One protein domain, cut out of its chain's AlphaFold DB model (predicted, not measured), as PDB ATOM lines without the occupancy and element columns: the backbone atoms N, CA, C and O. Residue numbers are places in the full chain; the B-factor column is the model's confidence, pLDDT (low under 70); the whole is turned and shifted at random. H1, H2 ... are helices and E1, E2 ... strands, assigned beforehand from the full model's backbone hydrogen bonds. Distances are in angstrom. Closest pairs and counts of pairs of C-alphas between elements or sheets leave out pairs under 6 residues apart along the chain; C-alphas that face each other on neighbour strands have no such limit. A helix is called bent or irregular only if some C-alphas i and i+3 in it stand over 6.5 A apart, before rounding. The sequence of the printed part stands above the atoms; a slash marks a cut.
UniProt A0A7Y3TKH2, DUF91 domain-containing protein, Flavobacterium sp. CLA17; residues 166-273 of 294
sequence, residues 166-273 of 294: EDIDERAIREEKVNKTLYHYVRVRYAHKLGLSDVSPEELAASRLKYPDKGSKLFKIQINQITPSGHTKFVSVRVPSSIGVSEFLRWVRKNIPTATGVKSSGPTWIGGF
ATOM      1  N   GLU A 166      38.859  -4.536  35.950       46.47
ATOM      2  CA  GLU A 166      38.101  -4.539  37.214       46.47
ATOM      3  C   GLU A 166      36.813  -5.392  37.165       46.47
ATOM      4  O   GLU A 166      36.508  -6.097  38.125       46.47
ATOM      5  N   ASP A 167      36.104  -5.444  36.030       44.38
ATOM      6  CA  ASP A 167      34.863  -6.235  35.888       44.38
ATOM      7  C   ASP A 167      35.113  -7.756  35.838       44.38
ATOM      8  O   ASP A 167      34.231  -8.574  36.133       44.38
ATOM      9  N   ILE A 168      36.322  -8.158  35.437       46.31
ATOM     10  CA  ILE A 168      36.723  -9.567  35.326       46.31
ATOM     11  C   ILE A 168      36.882 -10.183  36.719       46.31
ATOM     12  O   ILE A 168      36.462 -11.325  36.932       46.31
ATOM     13  N   ASP A 169      37.426  -9.422  37.670       56.50
ATOM     14  CA  ASP A 169      37.724  -9.917  39.011       56.50
ATOM     15  C   ASP A 169      36.436 -10.129  39.822       56.50
ATOM     16  O   ASP A 169      36.176 -11.228  40.312       56.50
ATOM     17  N   GLU A 170      35.516  -9.156  39.845       53.47
ATOM     18  CA  GLU A 170      34.243  -9.310  40.570       53.47
ATOM     19  C   GLU A 170      33.378 -10.462  40.032       53.47
ATOM     20  O   GLU A 170      32.709 -11.182  40.790       53.47
ATOM     21  N   ARG A 171      33.401 -10.680  38.713       59.16
ATOM     22  CA  ARG A 171      32.645 -11.755  38.065       59.16
ATOM     23  C   ARG A 171      33.245 -13.125  38.362       59.16
ATOM     24  O   ARG A 171      32.488 -14.046  38.687       59.16
ATOM     25  N   ALA A 172      34.570 -13.249  38.294       70.19
ATOM     26  CA  ALA A 172      35.285 -14.466  38.661       70.19
ATOM     27  C   ALA A 172      35.078 -14.798  40.146       70.19
ATOM     28  O   ALA A 172      34.717 -15.930  40.477       70.19
ATOM     29  N   ILE A 173      35.170 -13.797  41.028       72.12
ATOM     30  CA  ILE A 173      34.900 -13.926  42.467       72.12
ATOM     31  C   ILE A 173      33.463 -14.401  42.711       72.12
ATOM     32  O   ILE A 173      33.219 -15.312  43.515       72.12
ATOM     33  N   ARG A 174      32.477 -13.826  42.011       75.12
ATOM     34  CA  ARG A 174      31.074 -14.242  42.134       75.12
ATOM     35  C   ARG A 174      30.863 -15.675  41.653       75.12
ATOM     36  O   ARG A 174      30.174 -16.441  42.331       75.12
ATOM     37  N   GLU A 175      31.421 -16.047  40.507       78.56
ATOM     38  CA  GLU A 175      31.289 -17.401  39.964       78.56
ATOM     39  C   GLU A 175      31.967 -18.433  40.867       78.56
ATOM     40  O   GLU A 175      31.371 -19.468  41.176       78.56
ATOM     41  N   GLU A 176      33.157 -18.131  41.382       82.06
ATOM     42  CA  GLU A 176      33.847 -18.974  42.351       82.06
ATOM     43  C   GLU A 176      33.012 -19.144  43.632       82.06
ATOM     44  O   GLU A 176      32.850 -20.261  44.135       82.06
ATOM     45  N   LYS A 177      32.398 -18.066  44.134       83.50
ATOM     46  CA  LYS A 177      31.507 -18.109  45.303       83.50
ATOM     47  C   LYS A 177      30.271 -18.975  45.058       83.50
ATOM     48  O   LYS A 177      29.904 -19.774  45.929       83.50
ATOM     49  N   VAL A 178      29.633 -18.852  43.893       82.62
ATOM     50  CA  VAL A 178      28.487 -19.688  43.494       82.62
ATOM     51  C   VAL A 178      28.912 -21.151  43.367       82.62
ATOM     52  O   VAL A 178      28.249 -22.023  43.931       82.62
ATOM     53  N   ASN A 179      30.043 -21.420  42.715       84.88
ATOM     54  CA  ASN A 179      30.588 -22.764  42.540       84.88
ATOM     55  C   ASN A 179      30.889 -23.432  43.884       84.88
ATOM     56  O   ASN A 179      30.426 -24.548  44.111       84.88
ATOM     57  N   LYS A 180      31.583 -22.746  44.801       84.75
ATOM     58  CA  LYS A 180      31.871 -23.258  46.153       84.75
ATOM     59  C   LYS A 180      30.589 -23.539  46.940       84.75
ATOM     60  O   LYS A 180      30.464 -24.583  47.578       84.75
ATOM     61  N   THR A 181      29.607 -22.641  46.846       85.12
ATOM     62  CA  THR A 181      28.309 -22.806  47.517       85.12
ATOM     63  C   THR A 181      27.561 -24.030  46.984       85.12
ATOM     64  O   THR A 181      27.100 -24.866  47.760       85.12
ATOM     65  N   LEU A 182      27.454 -24.180  45.662       88.00
ATOM     66  CA  LEU A 182      26.749 -25.308  45.051       88.00
ATOM     67  C   LEU A 182      27.484 -26.634  45.226       88.00
ATOM     68  O   LEU A 182      26.835 -27.648  45.477       88.00
ATOM     69  N   TYR A 183      28.816 -26.622  45.214       86.44
ATOM     70  CA  TYR A 183      29.619 -27.788  45.566       86.44
ATOM     71  C   TYR A 183      29.253 -28.312  46.960       86.44
ATOM     72  O   TYR A 183      28.947 -29.495  47.108       86.44
ATOM     73  N   HIS A 184      29.176 -27.431  47.964       84.88
ATOM     74  CA  HIS A 184      28.748 -27.818  49.309       84.88
ATOM     75  C   HIS A 184      27.309 -28.358  49.332       84.88
ATOM     76  O   HIS A 184      27.056 -29.481  49.770       84.88
ATOM     77  N   TYR A 185      26.338 -27.563  48.874       84.81
ATOM     78  CA  TYR A 185      24.927 -27.913  49.054       84.81
ATOM     79  C   TYR A 185      24.463 -29.070  48.172       84.81
ATOM     80  O   TYR A 185      23.470 -29.705  48.513       84.81
ATOM     81  N   VAL A 186      25.149 -29.354  47.064       86.81
ATOM     82  CA  VAL A 186      24.749 -30.400  46.117       86.81
ATOM     83  C   VAL A 186      25.683 -31.603  46.203       86.81
ATOM     84  O   VAL A 186      25.218 -32.697  46.513       86.81
ATOM     85  N   ARG A 187      26.992 -31.430  45.990       81.50
ATOM     86  CA  ARG A 187      27.926 -32.565  45.928       81.50
ATOM     87  C   ARG A 187      28.183 -33.161  47.308       81.50
ATOM     88  O   ARG A 187      27.883 -34.329  47.512       81.50
ATOM     89  N   VAL A 188      28.625 -32.361  48.279       79.81
ATOM     90  CA  VAL A 188      28.981 -32.862  49.626       79.81
ATOM     91  C   VAL A 188      27.805 -33.563  50.314       79.81
ATOM     92  O   VAL A 188      27.983 -34.553  51.015       79.81
ATOM     93  N   ARG A 189      26.577 -33.086  50.093       81.00
ATOM     94  CA  ARG A 189      25.384 -33.610  50.777       81.00
ATOM     95  C   ARG A 189      24.659 -34.723  50.033       81.00
ATOM     96  O   ARG A 189      23.969 -35.523  50.665       81.00
ATOM     97  N   TYR A 190      24.763 -34.749  48.706       87.62
ATOM     98  CA  TYR A 190      23.943 -35.623  47.871       87.62
ATOM     99  C   TYR A 190      24.757 -36.479  46.891       87.62
ATOM    100  O   TYR A 190      24.133 -37.145  46.071       87.62
ATOM    101  N   ALA A 191      26.096 -36.525  46.988       83.81
ATOM    102  CA  ALA A 191      26.974 -37.327  46.119       83.81
ATOM    103  C   ALA A 191      26.467 -38.763  45.915       83.81
ATOM    104  O   ALA A 191      26.134 -39.134  44.789       83.81
ATOM    105  N   HIS A 192      26.261 -39.505  47.007       83.75
ATOM    106  CA  HIS A 192      25.717 -40.869  46.983       83.75
ATOM    107  C   HIS A 192      24.356 -40.988  46.270       83.75
ATOM    108  O   HIS A 192      24.067 -41.992  45.621       83.75
ATOM    109  N   LYS A 193      23.489 -39.965  46.350       84.94
ATOM    110  CA  LYS A 193      22.180 -39.971  45.664       84.94
ATOM    111  C   LYS A 193      22.295 -39.616  44.191       84.94
ATOM    112  O   LYS A 193      21.430 -40.020  43.418       84.94
ATOM    113  N   LEU A 194      23.316 -38.844  43.835       86.31
ATOM    114  CA  LEU A 194      23.587 -38.350  42.490       86.31
ATOM    115  C   LEU A 194      24.518 -39.281  41.698       86.31
ATOM    116  O   LEU A 194      24.780 -39.002  40.534       86.31
ATOM    117  N   GLY A 195      25.006 -40.377  42.285       80.00
ATOM    118  CA  GLY A 195      25.946 -41.283  41.616       80.00
ATOM    119  C   GLY A 195      27.327 -40.657  41.409       80.00
ATOM    120  O   GLY A 195      27.978 -40.929  40.407       80.00
ATOM    121  N   LEU A 196      27.740 -39.774  42.320       81.62
ATOM    122  CA  LEU A 196      29.081 -39.191  42.352       81.62
ATOM    123  C   LEU A 196      29.932 -39.932  43.382       81.62
ATOM    124  O   LEU A 196      29.387 -40.435  44.366       81.62
ATOM    125  N   SER A 197      31.252 -39.925  43.196       80.06
ATOM    126  CA  SER A 197      32.190 -40.411  44.209       80.06
ATOM    127  C   SER A 197      31.971 -39.694  45.538       80.06
ATOM    128  O   SER A 197      31.756 -38.473  45.565       80.06
ATOM    129  N   ASP A 198      32.031 -40.459  46.625       75.88
ATOM    130  CA  ASP A 198      31.889 -39.915  47.967       75.88
ATOM    131  C   ASP A 198      32.982 -38.885  48.258       75.88
ATOM    132  O   ASP A 198      34.125 -38.981  47.809       75.88
ATOM    133  N   VAL A 199      32.584 -37.854  48.994       77.69
ATOM    134  CA  VAL A 199      33.470 -36.780  49.436       77.69
ATOM    135  C   VAL A 199      34.257 -37.275  50.648       77.69
ATOM    136  O   VAL A 199      33.678 -37.912  51.531       77.69
ATOM    137  N   SER A 200      35.560 -36.986  50.703       77.69
ATOM    138  CA  SER A 200      36.396 -37.422  51.825       77.69
ATOM    139  C   SER A 200      35.881 -36.842  53.158       77.69
ATOM    140  O   SER A 200      35.318 -35.740  53.185       77.69
ATOM    141  N   PRO A 201      36.064 -37.544  54.294       73.06
ATOM    142  CA  PRO A 201      35.644 -37.040  55.606       73.06
ATOM    143  C   PRO A 201      36.237 -35.664  55.957       73.06
ATOM    144  O   PRO A 201      35.580 -34.847  56.602       73.06
ATOM    145  N   GLU A 202      37.453 -35.390  55.486       74.44
ATOM    146  CA  GLU A 202      38.179 -34.130  55.676       74.44
ATOM    147  C   GLU A 202      37.528 -32.975  54.899       74.44
ATOM    148  O   GLU A 202      37.265 -31.909  55.461       74.44
ATOM    149  N   GLU A 203      37.169 -33.205  53.630       69.50
ATOM    150  CA  GLU A 203      36.419 -32.241  52.817       69.50
ATOM    151  C   GLU A 203      35.029 -31.967  53.411       69.50
ATOM    152  O   GLU A 203      34.559 -30.825  53.430       69.50
ATOM    153  N   LEU A 204      34.373 -33.002  53.947       68.75
ATOM    154  CA  LEU A 204      33.067 -32.892  54.593       68.75
ATOM    155  C   LEU A 204      33.128 -32.007  55.852       68.75
ATOM    156  O   LEU A 204      32.248 -31.162  56.058       68.75
ATOM    157  N   ALA A 205      34.168 -32.175  56.674       68.56
ATOM    158  CA  ALA A 205      34.384 -31.411  57.901       68.56
ATOM    159  C   ALA A 205      34.698 -29.932  57.616       68.56
ATOM    160  O   ALA A 205      34.057 -29.046  58.188       68.56
ATOM    161  N   ALA A 206      35.603 -29.652  56.671       70.06
ATOM    162  CA  ALA A 206      35.965 -28.286  56.278       70.06
ATOM    163  C   ALA A 206      34.774 -27.503  55.693       70.06
ATOM    164  O   ALA A 206      34.628 -26.297  55.902       70.06
ATOM    165  N   SER A 207      33.885 -28.195  54.980       68.69
ATOM    166  CA  SER A 207      32.729 -27.580  54.331       68.69
ATOM    167  C   SER A 207      31.598 -27.231  55.313       68.69
ATOM    168  O   SER A 207      30.933 -26.205  55.152       68.69
ATOM    169  N   ARG A 208      31.384 -28.046  56.356       66.06
ATOM    170  CA  ARG A 208      30.344 -27.821  57.383       66.06
ATOM    171  C   ARG A 208      30.616 -26.612  58.281       66.06
ATOM    172  O   ARG A 208      29.668 -26.004  58.759       66.06
ATOM    173  N   LEU A 209      31.878 -26.221  58.461       61.31
ATOM    174  CA  LEU A 209      32.238 -25.048  59.270       61.31
ATOM    175  C   LEU A 209      31.835 -23.711  58.618       61.31
ATOM    176  O   LEU A 209      31.727 -22.696  59.301       61.31
ATOM    177  N   LYS A 210      31.650 -23.695  57.291       66.19
ATOM    178  CA  LYS A 210      31.559 -22.463  56.490       66.19
ATOM    179  C   LYS A 210      30.170 -22.187  55.911       66.19
ATOM    180  O   LYS A 210      29.896 -21.056  55.513       66.19
ATOM    181  N   TYR A 211      29.289 -23.188  55.854       72.62
ATOM    182  CA  TYR A 211      27.984 -23.076  55.199       72.62
ATOM    183  C   TYR A 211      26.844 -23.578  56.100       72.62
ATOM    184  O   TYR A 211      26.957 -24.662  56.667       72.62
ATOM    185  N   PRO A 212      25.718 -22.844  56.204       71.69
ATOM    186  CA  PRO A 212      24.579 -23.246  57.027       71.69
ATOM    187  C   PRO A 212      23.983 -24.613  56.663       71.69
ATOM    188  O   PRO A 212      23.860 -24.978  55.492       71.69
ATOM    189  N   ASP A 213      23.447 -25.327  57.649       64.00
ATOM    190  CA  ASP A 213      22.854 -26.656  57.446       64.00
ATOM    191  C   ASP A 213      21.561 -26.679  56.622       64.00
ATOM    192  O   ASP A 213      21.153 -27.742  56.154       64.00
ATOM    193  N   LYS A 214      20.900 -25.545  56.371       67.12
ATOM    194  CA  LYS A 214      19.612 -25.523  55.661       67.12
ATOM    195  C   LYS A 214      19.657 -24.621  54.432       67.12
ATOM    196  O   LYS A 214      19.807 -23.410  54.544       67.12
ATOM    197  N   GLY A 215      19.464 -25.219  53.255       73.31
ATOM    198  CA  GLY A 215      19.094 -24.486  52.044       73.31
ATOM    199  C   GLY A 215      17.599 -24.152  52.058       73.31
ATOM    200  O   GLY A 215      16.774 -24.978  52.458       73.31
ATOM    201  N   SER A 216      17.231 -22.951  51.622       79.19
ATOM    202  CA  SER A 216      15.840 -22.479  51.618       79.19
ATOM    203  C   SER A 216      15.082 -22.857  50.341       79.19
ATOM    204  O   SER A 216      13.884 -23.133  50.393       79.19
ATOM    205  N   LYS A 217      15.773 -22.953  49.200       83.81
ATOM    206  CA  LYS A 217      15.186 -23.190  47.876       83.81
ATOM    207  C   LYS A 217      15.324 -24.653  47.459       83.81
ATOM    208  O   LYS A 217      16.414 -25.211  47.536       83.81
ATOM    209  N   LEU A 218      14.226 -25.271  47.017       85.56
ATOM    210  CA  LEU A 218      14.168 -26.688  46.646       85.56
ATOM    211  C   LEU A 218      14.242 -26.878  45.126       85.56
ATOM    212  O   LEU A 218      13.429 -26.330  44.380       85.56
ATOM    213  N   PHE A 219      15.163 -27.735  44.699       87.56
ATOM    214  CA  PHE A 219      15.266 -28.241  43.335       87.56
ATOM    215  C   PHE A 219      15.163 -29.767  43.324       87.56
ATOM    216  O   PHE A 219      15.505 -30.433  44.299       87.56
ATOM    217  N   LYS A 220      14.696 -30.332  42.212       89.12
ATOM    218  CA  LYS A 220      14.718 -31.768  41.933       89.12
ATOM    219  C   LYS A 220      15.602 -32.007  40.719       89.12
ATOM    220  O   LYS A 220      15.272 -31.529  39.639       89.12
ATOM    221  N   ILE A 221      16.694 -32.733  40.900       89.00
ATOM    222  CA  ILE A 221      17.577 -33.173  39.820       89.00
ATOM    223  C   ILE A 221      17.073 -34.534  39.350       89.00
ATOM    224  O   ILE A 221      16.952 -35.457  40.151       89.00
ATOM    225  N   GLN A 222      16.739 -34.652  38.076       87.38
ATOM    226  CA  GLN A 222      16.478 -35.935  37.442       87.38
ATOM    227  C   GLN A 222      17.810 -36.594  37.118       87.38
ATOM    228  O   GLN A 222      18.691 -35.927  36.577       87.38
ATOM    229  N   ILE A 223      17.954 -37.876  37.439       86.62
ATOM    230  CA  ILE A 223      19.173 -38.633  37.144       86.62
ATOM    231  C   ILE A 223      18.879 -39.812  36.219       86.62
ATOM    232  O   ILE A 223      17.754 -40.314  36.193       86.62
ATOM    233  N   ASN A 224      19.890 -40.248  35.466       80.00
ATOM    234  CA  ASN A 224      19.858 -41.384  34.543       80.00
ATOM    235  C   ASN A 224      19.826 -42.726  35.299       80.00
ATOM    236  O   ASN A 224      20.715 -43.563  35.186       80.00
ATOM    237  N   GLN A 225      18.827 -42.884  36.165       79.62
ATOM    238  CA  GLN A 225      18.535 -44.095  36.914       79.62
ATOM    239  C   GLN A 225      17.022 -44.295  36.950       79.62
ATOM    240  O   GLN A 225      16.252 -43.354  37.181       79.62
ATOM    241  N   ILE A 226      16.606 -45.540  36.756       74.75
ATOM    242  CA  ILE A 226      15.213 -45.963  36.859       74.75
ATOM    243  C   ILE A 226      15.031 -46.612  38.234       74.75
ATOM    244  O   ILE A 226      15.901 -47.323  38.733       74.75
ATOM    245  N   THR A 227      13.924 -46.302  38.896       73.44
ATOM    246  CA  THR A 227      13.528 -46.952  40.151       73.44
ATOM    247  C   THR A 227      13.083 -48.397  39.892       73.44
ATOM    248  O   THR A 227      12.685 -48.707  38.771       73.44
ATOM    249  N   PRO A 228      13.067 -49.286  40.905       71.38
ATOM    250  CA  PRO A 228      12.578 -50.661  40.733       71.38
ATOM    251  C   PRO A 228      11.157 -50.756  40.151       71.38
ATOM    252  O   PRO A 228      10.803 -51.753  39.539       71.38
ATOM    253  N   SER A 229      10.351 -49.701  40.305       71.12
ATOM    254  CA  SER A 229       8.991 -49.583  39.773       71.12
ATOM    255  C   SER A 229       8.914 -48.979  38.360       71.12
ATOM    256  O   SER A 229       7.837 -48.575  37.934       71.12
ATOM    257  N   GLY A 230      10.034 -48.818  37.650       74.06
ATOM    258  CA  GLY A 230      10.056 -48.295  36.277       74.06
ATOM    259  C   GLY A 230       9.961 -46.766  36.148       74.06
ATOM    260  O   GLY A 230       9.963 -46.241  35.038       74.06
ATOM    261  N   HIS A 231       9.911 -46.015  37.254       75.81
ATOM    262  CA  HIS A 231       9.837 -44.549  37.215       75.81
ATOM    263  C   HIS A 231      11.217 -43.891  37.214       75.81
ATOM    264  O   HIS A 231      12.146 -44.367  37.868       75.81
ATOM    265  N   THR A 232      11.330 -42.737  36.555       78.19
ATOM    266  CA  THR A 232      12.533 -41.901  36.582       78.19
ATOM    267  C   THR A 232      12.864 -41.427  37.998       78.19
ATOM    268  O   THR A 232      12.003 -40.901  38.711       78.19
ATOM    269  N   LYS A 233      14.130 -41.559  38.404       85.31
ATOM    270  CA  LYS A 233      14.589 -41.149  39.732       85.31
ATOM    271  C   LYS A 233      14.860 -39.641  39.802       85.31
ATOM    272  O   LYS A 233      15.531 -39.065  38.947       85.31
ATOM    273  N   PHE A 234      14.370 -39.012  40.873       87.44
ATOM    274  CA  PHE A 234      14.624 -37.605  41.193       87.44
ATOM    275  C   PHE A 234      15.329 -37.468  42.545       87.44
ATOM    276  O   PHE A 234      14.916 -38.068  43.537       87.44
ATOM    277  N   VAL A 235      16.339 -36.605  42.606       89.06
ATOM    278  CA  VAL A 235      17.040 -36.223  43.833       89.06
ATOM    279  C   VAL A 235      16.623 -34.813  44.225       89.06
ATOM    280  O   VAL A 235      16.845 -33.851  43.493       89.06
ATOM    281  N   SER A 236      15.995 -34.688  45.392       90.62
ATOM    282  CA  SER A 236      15.586 -33.397  45.946       90.62
ATOM    283  C   SER A 236      16.751 -32.750  46.692       90.62
ATOM    284  O   SER A 236      17.216 -33.300  47.691       90.62
ATOM    285  N   VAL A 237      17.196 -31.582  46.232       89.94
ATOM    286  CA  VAL A 237      18.313 -30.829  46.814       89.94
ATOM    287  C   VAL A 237      17.869 -29.438  47.241       89.94
ATOM    288  O   VAL A 237      17.083 -28.778  46.557       89.94
ATOM    289  N   ARG A 238      18.365 -28.987  48.395       87.81
ATOM    290  CA  ARG A 238      18.084 -27.651  48.923       87.81
ATOM    291  C   ARG A 238      19.333 -26.783  48.866       87.81
ATOM    292  O   ARG A 238      20.366 -27.169  49.399       87.81
ATOM    293  N   VAL A 239      19.204 -25.600  48.275       88.75
ATOM    294  CA  VAL A 239      20.278 -24.603  48.146       88.75
ATOM    295  C   VAL A 239      19.827 -23.249  48.713       88.75
ATOM    296  O   VAL A 239      18.623 -23.043  48.903       88.75
ATOM    297  N   PRO A 240      20.744 -22.316  49.021       87.62
ATOM    298  CA  PRO A 240      20.383 -20.964  49.441       87.62
ATOM    299  C   PRO A 240      19.504 -20.236  48.412       87.62
ATOM    300  O   PRO A 240      19.628 -20.447  47.206       87.62
ATOM    301  N   SER A 241      18.628 -19.345  48.877       82.88
ATOM    302  CA  SER A 241      17.726 -18.550  48.024       82.88
ATOM    303  C   SER A 241      18.463 -17.590  47.093       82.88
ATOM    304  O   SER A 241      17.928 -17.259  46.036       82.88
ATOM    305  N   SER A 242      19.686 -17.194  47.462       82.12
ATOM    306  CA  SER A 242      20.585 -16.374  46.648       82.12
ATOM    307  C   SER A 242      21.024 -17.056  45.353       82.12
ATOM    308  O   SER A 242      21.447 -16.369  44.432       82.12
ATOM    309  N   ILE A 243      20.901 -18.383  45.255       84.38
ATOM    310  CA  ILE A 243      21.214 -19.114  44.031       84.38
ATOM    311  C   ILE A 243      20.087 -18.926  43.004       84.38
ATOM    312  O   ILE A 243      18.935 -19.370  43.177       84.38
ATOM    313  N   GLY A 244      20.450 -18.314  41.879       78.88
ATOM    314  CA  GLY A 244      19.601 -18.183  40.706       78.88
ATOM    315  C   GLY A 244      19.273 -19.541  40.080       78.88
ATOM    316  O   GLY A 244      20.053 -20.489  40.129       78.88
ATOM    317  N   VAL A 245      18.099 -19.651  39.453       79.31
ATOM    318  CA  VAL A 245      17.693 -20.890  38.760       79.31
ATOM    319  C   VAL A 245      18.677 -21.238  37.636       79.31
ATOM    320  O   VAL A 245      19.079 -22.391  37.508       79.31
ATOM    321  N   SER A 246      19.109 -20.236  36.870       74.62
ATOM    322  CA  SER A 246      20.068 -20.402  35.772       74.62
ATOM    323  C   SER A 246      21.463 -20.797  36.262       74.62
ATOM    324  O   SER A 246      22.109 -21.637  35.640       74.62
ATOM    325  N   GLU A 247      21.917 -20.236  37.389       83.50
ATOM    326  CA  GLU A 247      23.193 -20.596  38.027       83.50
ATOM    327  C   GLU A 247      23.174 -22.066  38.472       83.50
ATOM    328  O   GLU A 247      24.088 -22.825  38.158       83.50
ATOM    329  N   PHE A 248      22.083 -22.494  39.119       85.25
ATOM    330  CA  PHE A 248      21.896 -23.878  39.550       85.25
ATOM    331  C   PHE A 248      21.860 -24.861  38.372       85.25
ATOM    332  O   PHE A 248      22.565 -25.868  38.385       85.25
ATOM    333  N   LEU A 249      21.076 -24.559  37.332       81.25
ATOM    334  CA  LEU A 249      20.990 -25.378  36.119       81.25
ATOM    335  C   LEU A 249      22.352 -25.566  35.449       81.25
ATOM    336  O   LEU A 249      22.729 -26.695  35.133       81.25
ATOM    337  N   ARG A 250      23.086 -24.463  35.247       80.19
ATOM    338  CA  ARG A 250      24.414 -24.483  34.622       80.19
ATOM    339  C   ARG A 250      25.380 -25.337  35.430       80.19
ATOM    340  O   ARG A 250      26.096 -26.160  34.866       80.19
ATOM    341  N   TRP A 251      25.368 -25.164  36.749       89.38
ATOM    342  CA  TRP A 251      26.227 -25.927  37.638       89.38
ATOM    343  C   TRP A 251      25.908 -27.424  37.596       89.38
ATOM    344  O   TRP A 251      26.831 -28.223  37.458       89.38
ATOM    345  N   VAL A 252      24.626 -27.813  37.652       84.81
ATOM    346  CA  VAL A 252      24.215 -29.228  37.594       84.81
ATOM    347  C   VAL A 252      24.637 -29.865  36.274       84.81
ATOM    348  O   VAL A 252      25.252 -30.926  36.299       84.81
ATOM    349  N   ARG A 253      24.389 -29.197  35.140       83.62
ATOM    350  CA  ARG A 253      24.784 -29.693  33.813       83.62
ATOM    351  C   ARG A 253      26.290 -29.946  33.708       83.62
ATOM    352  O   ARG A 253      26.699 -30.918  33.090       83.62
ATOM    353  N   LYS A 254      27.106 -29.069  34.299       83.56
ATOM    354  CA  LYS A 254      28.572 -29.162  34.246       83.56
ATOM    355  C   LYS A 254      29.147 -30.194  35.221       83.56
ATOM    356  O   LYS A 254      30.156 -30.812  34.912       83.56
ATOM    357  N   ASN A 255      28.552 -30.348  36.406       84.88
ATOM    358  CA  ASN A 255      29.188 -31.055  37.526       84.88
ATOM    359  C   ASN A 255      28.511 -32.375  37.912       84.88
ATOM    360  O   ASN A 255      29.048 -33.091  38.756       84.88
ATOM    361  N   ILE A 256      27.342 -32.696  37.349       86.44
ATOM    362  CA  ILE A 256      26.574 -33.898  37.690       86.44
ATOM    363  C   ILE A 256      26.344 -34.722  36.418       86.44
ATOM    364  O   ILE A 256      25.316 -34.556  35.766       86.44
ATOM    365  N   PRO A 257      27.276 -35.626  36.060       83.88
ATOM    366  CA  PRO A 257      27.213 -36.384  34.807       83.88
ATOM    367  C   PRO A 257      25.963 -37.259  34.678       83.88
ATOM    368  O   PRO A 257      25.486 -37.519  33.582       83.88
ATOM    369  N   THR A 258      25.403 -37.703  35.804       83.81
ATOM    370  CA  THR A 258      24.188 -38.523  35.811       83.81
ATOM    371  C   THR A 258      22.918 -37.704  35.592       83.81
ATOM    372  O   THR A 258      21.852 -38.297  35.445       83.81
ATOM    373  N   ALA A 259      22.978 -36.369  35.614       84.12
ATOM    374  CA  ALA A 259      21.790 -35.535  35.554       84.12
ATOM    375  C   ALA A 259      21.208 -35.477  34.135       84.12
ATOM    376  O   ALA A 259      21.891 -35.126  33.181       84.12
ATOM    377  N   THR A 260      19.904 -35.725  34.020       80.19
ATOM    378  CA  THR A 260      19.127 -35.651  32.768       80.19
ATOM    379  C   THR A 260      18.072 -34.542  32.786       80.19
ATOM    380  O   THR A 260      17.356 -34.335  31.812       80.19
ATOM    381  N   GLY A 261      17.967 -33.781  33.881       80.44
ATOM    382  CA  GLY A 261      17.120 -32.590  33.954       80.44
ATOM    383  C   GLY A 261      17.001 -32.000  35.358       80.44
ATOM    384  O   GLY A 261      17.475 -32.576  36.339       80.44
ATOM    385  N   VAL A 262      16.343 -30.844  35.475       82.88
ATOM    386  CA  VAL A 262      16.066 -30.170  36.757       82.88
ATOM    387  C   VAL A 262      14.654 -29.567  36.792       82.88
ATOM    388  O   VAL A 262      14.168 -28.991  35.814       82.88
ATOM    389  N   LYS A 263      14.010 -29.637  37.964       79.81
ATOM    390  CA  LYS A 263      12.739 -28.969  38.306       79.81
ATOM    391  C   LYS A 263      12.909 -28.095  39.556       79.81
ATOM    392  O   LYS A 263      13.660 -28.473  40.452       79.81
ATOM    393  N   SER A 264      12.207 -26.967  39.669       76.75
ATOM    394  CA  SER A 264      11.990 -26.315  40.977       76.75
ATOM    395  C   SER A 264      10.719 -26.880  41.598       76.75
ATOM    396  O   SER A 264      10.010 -27.661  40.971       76.75
ATOM    397  N   SER A 265      10.426 -26.519  42.843       55.00
ATOM    398  CA  SER A 265       9.291 -27.002  43.639       55.00
ATOM    399  C   SER A 265       7.872 -26.692  43.107       55.00
ATOM    400  O   SER A 265       6.925 -26.760  43.881       55.00
ATOM    401  N   GLY A 266       7.700 -26.392  41.817       53.19
ATOM    402  CA  GLY A 266       6.407 -26.311  41.126       53.19
ATOM    403  C   GLY A 266       6.212 -27.436  40.091       53.19
ATOM    404  O   GLY A 266       7.129 -28.223  39.852       53.19
ATOM    405  N   PRO A 267       5.035 -27.527  39.442       39.25
ATOM    406  CA  PRO A 267       4.758 -28.526  38.399       39.25
ATOM    407  C   PRO A 267       5.573 -28.308  37.107       39.25
ATOM    408  O   PRO A 267       5.566 -29.152  36.211       39.25
ATOM    409  N   THR A 268       6.285 -27.185  37.004       43.97
ATOM    410  CA  THR A 268       6.943 -26.721  35.783       43.97
ATOM    411  C   THR A 268       8.360 -27.281  35.643       43.97
ATOM    412  O   THR A 268       9.218 -27.106  36.511       43.97
ATOM    413  N   TRP A 269       8.622 -27.931  34.509       46.91
ATOM    414  CA  TRP A 269       9.967 -28.316  34.083       46.91
ATOM    415  C   TRP A 269      10.824 -27.087  33.798       46.91
ATOM    416  O   TRP A 269      10.373 -26.172  33.113       46.91
ATOM    417  N   ILE A 270      12.065 -27.084  34.293       55.16
ATOM    418  CA  ILE A 270      12.985 -25.955  34.092       55.16
ATOM    419  C   ILE A 270      14.041 -26.277  33.026       55.16
ATOM    420  O   ILE A 270      14.462 -25.379  32.307       55.16
ATOM    421  N   GLY A 271      14.402 -27.550  32.841       48.12
ATOM    422  CA  GLY A 271      15.227 -27.987  31.710       48.12
ATOM    423  C   GLY A 271      15.476 -29.495  31.714       48.12
ATOM    424  O   GLY A 271      15.630 -30.079  32.786       48.12
ATOM    425  N   GLY A 272      15.482 -30.112  30.530       43.75
ATOM    426  CA  GLY A 272      15.981 -31.469  30.295       43.75
ATOM    427  C   GLY A 272      17.396 -31.407  29.717       43.75
ATOM    428  O   GLY A 272      17.727 -30.467  28.998       43.75
ATOM    429  N   PHE A 273      18.232 -32.379  30.056       53.75
ATOM    430  CA  PHE A 273      19.550 -32.583  29.469       53.75
ATOM    431  C   PHE A 273      19.443 -33.842  28.601       53.75
ATOM    432  O   PHE A 273      19.271 -34.936  29.136       53.75
TER     433      PHE A 273
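This is residues 166 to 273 of the 294 residues of the protein "DUF91 domain-containing protein" of Flavobacterium sp. CLA17 (UniProt A0A7Y3TKH2). A strongly twisted sheet of four strands has two helices, H1 and H3, over one face, making two layers; residues 166 to 174 of H1 stick out, and short H2 sits off the sheet, close to H1. The printed part has 108 residues, with three named helices and four named strands, in the order H1 H2 E1 E2 H3 E3 E4; its class is mixed. The sheet, E2 E1 E3 E4, is antiparallel. The whole is compact, radius of gyration of the C-alphas 14.4 A, spanning 51 by 32 by 23 A.

E1, residues 217 to 226, is 25.3 A long and bends by 59 degrees at residue 223. E2 is residues 232 to 239, 22.2 A; E3, 259 to 264, 14.5 A; E4, 269 to 272, 7.8 A, ending at (15.981, -31.469, 30.295). H1, residues 166 to 194, runs 37.2 A from C-alpha 166 at (38.101, -4.539, 37.214), with a kink of 55 degrees near residue 188; it is irregular, C-alphas 189 and 192 being 8.2 A apart. H3 is residues 245 to 255, 15.4 A; H2, 201 to 208, 10.8 A.

In hairpin E1 and E2, N 221 and O 235 are 2.8 A apart; between antiparallel E1 and E3, N 220 and O 263, 2.8 A; in hairpin E3 and E4, N 262 and O 271, 2.9 A. E2, H3 and E3 form a split strand-helix-strand unit, E1 between its same-way strands, with a right-handed crossover. H3's height over the sheet is 8.2 A; its closest C-alphas to E3 are Arg 253 and Ala 259, 6.8 A. H1 is on the same face, height 4.7 A; Tyr 185 and Val 239 of E2 have the closest C-alphas, 5.8 A. H1, with residues 178 to 182 alone, touches H3: the closest C-alphas are Asn 179 and Trp 251, 7.3 A. H2 is close but not clearly touching H1, the closest C-alphas being His 184 and Ser 207, 6.4 A. Every O i to N i+4 pair is within hydrogen-bond range in H2 and H3, and 20 of 25 in H1.

The C-alphas farthest apart, Glu 166 and Ser 229, are 53.7 A apart. The printed part has no cut and no long link. Its mean pLDDT is 75.9; residues 166 to 171, 203 to 205, 207 to 210, 213 to 214 and 265 to 273 are under 70.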